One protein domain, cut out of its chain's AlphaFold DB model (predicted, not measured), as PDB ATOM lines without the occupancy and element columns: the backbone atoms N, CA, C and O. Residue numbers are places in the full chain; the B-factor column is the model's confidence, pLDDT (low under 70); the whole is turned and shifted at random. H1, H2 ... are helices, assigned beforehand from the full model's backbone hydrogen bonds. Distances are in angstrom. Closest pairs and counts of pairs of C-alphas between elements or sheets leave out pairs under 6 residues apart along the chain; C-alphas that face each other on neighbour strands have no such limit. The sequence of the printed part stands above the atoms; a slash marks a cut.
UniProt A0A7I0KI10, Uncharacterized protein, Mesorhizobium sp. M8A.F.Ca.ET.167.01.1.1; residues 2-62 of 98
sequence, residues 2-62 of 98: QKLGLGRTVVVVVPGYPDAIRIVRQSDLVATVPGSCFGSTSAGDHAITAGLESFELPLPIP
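Overview. This is residues 2 to 62 of the 98 residues of an uncharacterized protein of Mesorhizobium sp. M8A.F.Ca.ET.167.01.1.1 (UniProt A0A7I0KI10). This is a chain with little regular structure: a body mostly of loops with two short helices, H1 and then H2, from which residues 2 to 9 stick out as a free arm. After H2, the long stretch of residues 39 to 62 has no named element. The printed part has 61 residues, 12 of them in named helices, with no named strand; its class is all helix. It is only just loose, close to compact, with a radius of gyration of the C-alphas of 13.0 A and spans of 39 by 25 by 20 A.

Along the chain. H1, residues 17 to 24, begins at C-alpha 17 (19.644, 49.359, 6.066) and measures 10.6 A. H2, residues 35 to 38, measures 5.7 A and ends at C-alpha 38 (29.117, 47.527, 10.768).

Arrangement. H1 and H2 are close but not clearly touching; their closest C-alphas, of Tyr 17 and Cys 37, are 7.7 A apart. In H1 every O i to N i+4 pair is within hydrogen-bond range; H2 is too short for such a pair.

Size, cuts and confidence. The two C-alphas farthest apart, of Gly 5 and Ser 42, are 39.4 A apart. The printed part has no cut, and the link from H1 to H2 is short. Residues 41 to 46 have pLDDT under 70.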
ATOM      1  N   GLN A   2      20.598  37.835 -11.364       70.38
ATOM      2  CA  GLN A   2      19.858  37.327 -12.542       70.38
ATOM      3  C   GLN A   2      20.734  37.091 -13.783       70.38
ATOM      4  O   GLN A   2      20.632  36.051 -14.416       70.38
ATOM      5  N   LYS A   3      21.677  38.000 -14.077       75.31
ATOM      6  CA  LYS A   3      22.643  37.826 -15.180       75.31
ATOM      7  C   LYS A   3      23.611  36.643 -14.994       75.31
ATOM      8  O   LYS A   3      24.250  36.244 -15.952       75.31
ATOM      9  N   LEU A   4      23.734  36.119 -13.771       78.31
ATOM     10  CA  LEU A   4      24.586  34.977 -13.417       78.31
ATOM     11  C   LEU A   4      23.773  33.680 -13.239       78.31
ATOM     12  O   LEU A   4      24.321  32.692 -12.771       78.31
ATOM     13  N   GLY A   5      22.463  33.685 -13.525       82.94
ATOM     14  CA  GLY A   5      21.583  32.534 -13.278       82.94
ATOM     15  C   GLY A   5      21.320  32.233 -11.795       82.94
ATOM     16  O   GLY A   5      20.717  31.215 -11.474       82.94
ATOM     17  N   LEU A   6      21.750  33.113 -10.884       85.25
ATOM     18  CA  LEU A   6      21.577  32.946  -9.441       85.25
ATOM     19  C   LEU A   6      20.244  33.549  -8.981       85.25
ATOM     20  O   LEU A   6      19.951  34.721  -9.256       85.25
ATOM     21  N   GLY A   7      19.469  32.756  -8.240       84.44
ATOM     22  CA  GLY A   7      18.230  33.168  -7.583       84.44
ATOM     23  C   GLY A   7      18.452  33.584  -6.128       84.44
ATOM     24  O   GLY A   7      19.374  33.113  -5.468       84.44
ATOM     25  N   ARG A   8      17.588  34.467  -5.618       89.31
ATOM     26  CA  ARG A   8      17.459  34.735  -4.178       89.31
ATOM     27  C   ARG A   8      15.984  34.711  -3.801       89.31
ATOM     28  O   ARG A   8      15.162  35.226  -4.559       89.31
ATOM     29  N   THR A   9      15.670  34.198  -2.621       93.56
ATOM     30  CA  THR A   9      14.330  34.316  -2.042       93.56
ATOM     31  C   THR A   9      14.244  35.628  -1.274       93.56
ATOM     32  O   THR A   9      15.019  35.860  -0.349       93.56
ATOM     33  N   VAL A  10      13.334  36.516  -1.675       93.75
ATOM     34  CA  VAL A  10      13.109  37.796  -0.988       93.75
ATOM     35  C   VAL A  10      11.946  37.622  -0.020       93.75
ATOM     36  O   VAL A  10      10.801  37.559  -0.450       93.75
ATOM     37  N   VAL A  11      12.252  37.526   1.276       96.19
ATOM     38  CA  VAL A  11      11.243  37.353   2.338       96.19
ATOM     39  C   VAL A  11      10.645  38.695   2.770       96.19
ATOM     40  O   VAL A  11       9.456  38.778   3.058       96.19
ATOM     41  N   VAL A  12      11.450  39.763   2.785       94.94
ATOM     42  CA  VAL A  12      11.028  41.104   3.209       94.94
ATOM     43  C   VAL A  12      11.741  42.191   2.405       94.94
ATOM     44  O   VAL A  12      12.890  42.025   1.986       94.94
ATOM     45  N   VAL A  13      11.055  43.316   2.200       95.75
ATOM     46  CA  VAL A  13      11.604  44.549   1.625       95.75
ATOM     47  C   VAL A  13      11.410  45.670   2.642       95.75
ATOM     48  O   VAL A  13      10.317  45.831   3.178       95.75
ATOM     49  N   VAL A  14      12.469  46.430   2.912       95.81
ATOM     50  CA  VAL A  14      12.498  47.495   3.927       95.81
ATOM     51  C   VAL A  14      12.962  48.823   3.324       95.81
ATOM     52  O   VAL A  14      13.663  48.805   2.309       95.81
ATOM     53  N   PRO A  15      12.613  49.973   3.934       94.25
ATOM     54  CA  PRO A  15      12.990  51.284   3.409       94.25
ATOM     55  C   PRO A  15      14.465  51.649   3.650       94.25
ATOM     56  O   PRO A  15      14.986  52.511   2.944       94.25
ATOM     57  N   GLY A  16      15.162  51.010   4.602       92.94
ATOM     58  CA  GLY A  16      16.562  51.325   4.899       92.94
ATOM     59  C   GLY A  16      17.377  50.183   5.515       92.94
ATOM     60  O   GLY A  16      16.846  49.196   6.022       92.94
ATOM     61  N   TYR A  17      18.708  50.334   5.490       93.19
ATOM     62  CA  TYR A  17      19.644  49.359   6.066       93.19
ATOM     63  C   TYR A  17      19.489  49.146   7.581       93.19
ATOM     64  O   TYR A  17      19.569  47.991   8.000       93.19
ATOM     65  N   PRO A  18      19.235  50.177   8.417       90.94
ATOM     66  CA  PRO A  18      19.015  49.960   9.846       90.94
ATOM     67  C   PRO A  18      17.839  49.019  10.135       90.94
ATOM     68  O   PRO A  18      17.918  48.213  11.060       90.94
ATOM     69  N   ASP A  19      16.780  49.075   9.324       93.12
ATOM     70  CA  ASP A  19      15.616  48.198   9.469       93.12
ATOM     71  C   ASP A  19      15.958  46.754   9.094       93.12
ATOM     72  O   ASP A  19      15.626  45.831   9.836       93.12
ATOM     73  N   ALA A  20      16.698  46.553   7.996       94.88
ATOM     74  CA  ALA A  20      17.194  45.229   7.613       94.88
ATOM     75  C   ALA A  20      18.058  44.609   8.723       94.88
ATOM     76  O   ALA A  20      17.874  43.442   9.064       94.88
ATOM     77  N   ILE A  21      18.962  45.394   9.318       93.31
ATOM     78  CA  ILE A  21      19.838  44.934  10.403       93.31
ATOM     79  C   ILE A  21      19.015  44.533  11.635       93.31
ATOM     80  O   ILE A  21      19.261  43.482  12.220       93.31
ATOM     81  N   ARG A  22      18.000  45.322  12.010       92.06
ATOM     82  CA  ARG A  22      17.106  44.993  13.135       92.06
ATOM     83  C   ARG A  22      16.349  43.683  12.919       92.06
ATOM     84  O   ARG A  22      16.254  42.902  13.858       92.06
ATOM     85  N   ILE A  23      15.858  43.435  11.704       94.31
ATOM     86  CA  ILE A  23      15.152  42.190  11.364       94.31
ATOM     87  C   ILE A  23      16.102  40.991  11.424       94.31
ATOM     88  O   ILE A  23      15.782  39.987  12.055       94.31
ATOM     89  N   VAL A  24      17.285  41.101  10.811       94.88
ATOM     90  CA  VAL A  24      18.288  40.020  10.800       94.88
ATOM     91  C   VAL A  24      18.733  39.651  12.216       94.88
ATOM     92  O   VAL A  24      18.922  38.482  12.510       94.88
ATOM     93  N   ARG A  25      18.811  40.611  13.145       92.88
ATOM     94  CA  ARG A  25      19.148  40.327  14.556       92.88
ATOM     95  C   ARG A  25      18.148  39.454  15.295       92.88
ATOM     96  O   ARG A  25      18.484  38.928  16.349       92.88
ATOM     97  N   GLN A  26      16.920  39.376  14.806       93.44
ATOM     98  CA  GLN A  26      15.813  38.700  15.476       93.44
ATOM     99  C   GLN A  26      15.256  37.549  14.629       93.44
ATOM    100  O   GLN A  26      14.134  37.105  14.866       93.44
ATOM    101  N   SER A  27      15.997  37.091  13.617       94.69
ATOM    102  CA  SER A  27      15.547  36.052  12.689       94.69
ATOM    103  C   SER A  27      16.716  35.274  12.091       94.69
ATOM    104  O   SER A  27      17.860  35.705  12.162       94.69
ATOM    105  N   ASP A  28      16.406  34.171  11.412       94.31
ATOM    106  CA  ASP A  28      17.377  33.384  10.639       94.31
ATOM    107  C   ASP A  28      17.544  33.911   9.197       94.31
ATOM    108  O   ASP A  28      17.843  33.167   8.260       94.31
ATOM    109  N   LEU A  29      17.286  35.206   8.983       95.69
ATOM    110  CA  LEU A  29      17.435  35.862   7.684       95.69
ATOM    111  C   LEU A  29      18.836  36.456   7.527       95.69
ATOM    112  O   LEU A  29      19.505  36.794   8.495       95.69
ATOM    113  N   VAL A  30      19.255  36.670   6.281       94.50
ATOM    114  CA  VAL A  30      20.497  37.381   5.946       94.50
ATOM    115  C   VAL A  30      20.198  38.634   5.133       94.50
ATOM    116  O   VAL A  30      19.274  38.657   4.315       94.50
ATOM    117  N   ALA A  31      21.002  39.682   5.322       94.19
ATOM    118  CA  ALA A  31      20.895  40.928   4.568       94.19
ATOM    119  C   ALA A  31      22.241  41.335   3.965       94.19
ATOM    120  O   ALA A  31      23.291  41.224   4.591       94.19
ATOM    121  N   THR A  32      22.195  41.869   2.746       92.50
ATOM    122  CA  THR A  32      23.346  42.521   2.116       92.50
ATOM    123  C   THR A  32      23.278  44.017   2.398       92.50
ATOM    124  O   THR A  32      22.380  44.700   1.902       92.50
ATOM    125  N   VAL A  33      24.230  44.526   3.178       91.62
ATOM    126  CA  VAL A  33      24.342  45.948   3.541       91.62
ATOM    127  C   VAL A  33      25.761  46.458   3.262       91.62
ATOM    128  O   VAL A  33      26.692  45.652   3.194       91.62
ATOM    129  N   PRO A  34      25.967  47.774   3.090       90.19
ATOM    130  CA  PRO A  34      27.306  48.346   3.037       90.19
ATOM    131  C   PRO A  34      28.129  47.998   4.281       90.19
ATOM    132  O   PRO A  34      27.627  48.066   5.401       90.19
ATOM    133  N   GLY A  35      29.420  47.708   4.102       87.00
ATOM    134  CA  GLY A  35      30.320  47.399   5.222       87.00
ATOM    135  C   GLY A  35      30.428  48.529   6.253       87.00
ATOM    136  O   GLY A  35      30.648  48.264   7.430       87.00
ATOM    137  N   SER A  36      30.187  49.779   5.846       84.69
ATOM    138  CA  SER A  36      30.135  50.939   6.743       84.69
ATOM    139  C   SER A  36      29.001  50.883   7.774       84.69
ATOM    140  O   SER A  36      29.062  51.602   8.767       84.69
ATOM    141  N   CYS A  37      27.983  50.035   7.576       86.81
ATOM    142  CA  CYS A  37      26.918  49.816   8.557       86.81
ATOM    143  C   CYS A  37      27.384  49.015   9.784       86.81
ATOM    144  O   CYS A  37      26.747  49.106  10.829       86.81
ATOM    145  N   PHE A  38      28.487  48.269   9.669       83.12
ATOM    146  CA  PHE A  38      29.117  47.527  10.768       83.12
ATOM    147  C   PHE A  38      30.147  48.363  11.542       83.12
ATOM    148  O   PHE A  38      30.939  47.829  12.306       83.12
ATOM    149  N   GLY A  39      30.132  49.685  11.366       77.81
ATOM    150  CA  GLY A  39      31.024  50.600  12.067       77.81
ATOM    151  C   GLY A  39      32.217  51.052  11.232       77.81
ATOM    152  O   GLY A  39      32.312  50.824  10.021       77.81
ATOM    153  N   SER A  40      33.104  51.784  11.896       73.62
ATOM    154  CA  SER A  40      34.265  52.445  11.299       73.62
ATOM    155  C   SER A  40      35.494  52.187  12.175       73.62
ATOM    156  O   SER A  40      35.353  51.715  13.299       73.62
ATOM    157  N   THR A  41      36.702  52.511  11.718       64.81
ATOM    158  CA  THR A  41      37.914  52.312  12.541       64.81
ATOM    159  C   THR A  41      37.932  53.197  13.793       64.81
ATOM    160  O   THR A  41      38.603  52.873  14.765       64.81
ATOM    161  N   SER A  42      37.183  54.305  13.778       60.31
ATOM    162  CA  SER A  42      37.153  55.313  14.851       60.31
ATOM    163  C   SER A  42      35.947  55.222  15.791       60.31
ATOM    164  O   SER A  42      35.937  55.841  16.851       60.31
ATOM    165  N   ALA A  43      34.921  54.468  15.404       60.47
ATOM    166  CA  ALA A  43      33.704  54.279  16.178       60.47
ATOM    167  C   ALA A  43      33.433  52.778  16.208       60.47
ATOM    168  O   ALA A  43      33.102  52.209  15.164       60.47
ATOM    169  N   GLY A  44      33.650  52.173  17.383       57.06
ATOM    170  CA  GLY A  44      33.502  50.736  17.614       57.06
ATOM    171  C   GLY A  44      32.116  50.205  17.249       57.06
ATOM    172  O   GLY A  44      31.216  50.978  16.901       57.06
ATOM    173  N   ASP A  45      31.974  48.880  17.318       58.81
ATOM    174  CA  ASP A  45      30.767  48.150  16.921       58.81
ATOM    175  C   ASP A  45      29.499  48.890  17.343       58.81
ATOM    176  O   ASP A  45      29.253  49.158  18.524       58.81
ATOM    177  N   HIS A  46      28.693  49.270  16.349       66.94
ATOM    178  CA  HIS A  46      27.423  49.921  16.614       66.94
ATOM    179  C   HIS A  46      26.572  48.980  17.470       66.94
ATOM    180  O   HIS A  46      26.410  47.809  17.136       66.94
ATOM    181  N   ALA A  47      25.922  49.500  18.516       73.44
ATOM    182  CA  ALA A  47      24.930  48.739  19.288       73.44
ATOM    183  C   ALA A  47      23.854  48.090  18.385       73.44
ATOM    184  O   ALA A  47      23.250  47.078  18.734       73.44
ATOM    185  N   ILE A  48      23.646  48.666  17.194       78.31
ATOM    186  CA  ILE A  48      22.746  48.168  16.155       78.31
ATOM    187  C   ILE A  48      23.241  46.858  15.524       78.31
ATOM    188  O   ILE A  48      22.393  46.080  15.114       78.31
ATOM    189  N   THR A  49      24.547  46.585  15.457       83.50
ATOM    190  CA  THR A  49      25.124  45.348  14.892       83.50
ATOM    191  C   THR A  49      25.616  44.364  15.952       83.50
ATOM    192  O   THR A  49      26.122  43.303  15.607       83.50
ATOM    193  N   ALA A  50      25.443  44.670  17.240       84.69
ATOM    194  CA  ALA A  50      25.842  43.783  18.327       84.69
ATOM    195  C   ALA A  50      25.172  42.401  18.208       84.69
ATOM    196  O   ALA A  50      23.939  42.304  18.133       84.69
ATOM    197  N   GLY A  51      25.990  41.345  18.219       86.75
ATOM    198  CA  GLY A  51      25.545  39.957  18.053       86.75
ATOM    199  C   GLY A  51      25.305  39.531  16.601       86.75
ATOM    200  O   GLY A  51      24.716  38.479  16.385       86.75
ATOM    201  N   LEU A  52      25.722  40.334  15.617       90.56
ATOM    202  CA  LEU A  52      25.751  39.942  14.210       90.56
ATOM    203  C   LEU A  52      27.176  39.700  13.738       90.56
ATOM    204  O   LEU A  52      28.095  40.421  14.122       90.56
ATOM    205  N   GLU A  53      27.318  38.774  12.798       89.69
ATOM    206  CA  GLU A  53      28.562  38.547  12.076       89.69
ATOM    207  C   GLU A  53      28.422  38.979  10.615       89.69
ATOM    208  O   GLU A  53      27.397  38.762   9.964       89.69
ATOM    209  N   SER A  54      29.474  39.610  10.093       89.81
ATOM    210  CA  SER A  54      29.612  39.899   8.667       89.81
ATOM    211  C   SER A  54      30.549  38.887   8.022       89.81
ATOM    212  O   SER A  54      31.594  38.579   8.589       89.81
ATOM    213  N   PHE A  55      30.233  38.457   6.807       90.75
ATOM    214  CA  PHE A  55      31.065  37.555   6.015       90.75
ATOM    215  C   PHE A  55      31.283  38.109   4.603       90.75
ATOM    216  O   PHE A  55      30.544  38.987   4.142       90.75
ATOM    217  N   GLU A  56      32.316  37.615   3.919       89.50
ATOM    218  CA  GLU A  56      32.581  38.005   2.536       89.50
ATOM    219  C   GLU A  56      31.456  37.555   1.607       89.50
ATOM    220  O   GLU A  56      30.928  36.446   1.695       89.50
ATOM    221  N   LEU A  57      31.088  38.433   0.679       89.75
ATOM    222  CA  LEU A  57      30.052  38.121  -0.288       89.75
ATOM    223  C   LEU A  57      30.541  37.017  -1.237       89.75
ATOM    224  O   LEU A  57      31.656  37.109  -1.750       89.75
ATOM    225  N   PRO A  58      29.695  36.024  -1.572       87.19
ATOM    226  CA  PRO A  58      30.089  34.879  -2.400       87.19
ATOM    227  C   PRO A  58      30.290  35.232  -3.886       87.19
ATOM    228  O   PRO A  58      30.395  34.355  -4.739       87.19
ATOM    229  N   LEU A  59      30.287  36.522  -4.219       88.19
ATOM    230  CA  LEU A  59      30.529  37.050  -5.552       88.19
ATOM    231  C   LEU A  59      31.194  38.428  -5.454       88.19
ATOM    232  O   LEU A  59      30.886  39.197  -4.537       88.19
ATOM    233  N   PRO A  60      32.032  38.790  -6.437       86.06
ATOM    234  CA  PRO A  60      32.592  40.127  -6.510       86.06
ATOM    235  C   PRO A  60      31.475  41.146  -6.757       86.06
ATOM    236  O   PRO A  60      30.709  41.038  -7.720       86.06
ATOM    237  N   ILE A  61      31.389  42.154  -5.889       86.50
ATOM    238  CA  ILE A  61      30.482  43.293  -6.051       86.50
ATOM    239  C   ILE A  61      31.326  44.542  -6.323       86.50
ATOM    240  O   ILE A  61      32.284  44.791  -5.587       86.50
ATOM    241  N   PRO A  62      31.007  45.337  -7.364       87.94
ATOM    242  CA  PRO A  62      31.722  46.577  -7.618       87.94
ATOM    243  C   PRO A  62      31.569  47.527  -6.430       87.94
ATOM    244  O   PRO A  62      30.470  47.728  -5.909       87.94
TER     245      PRO A  62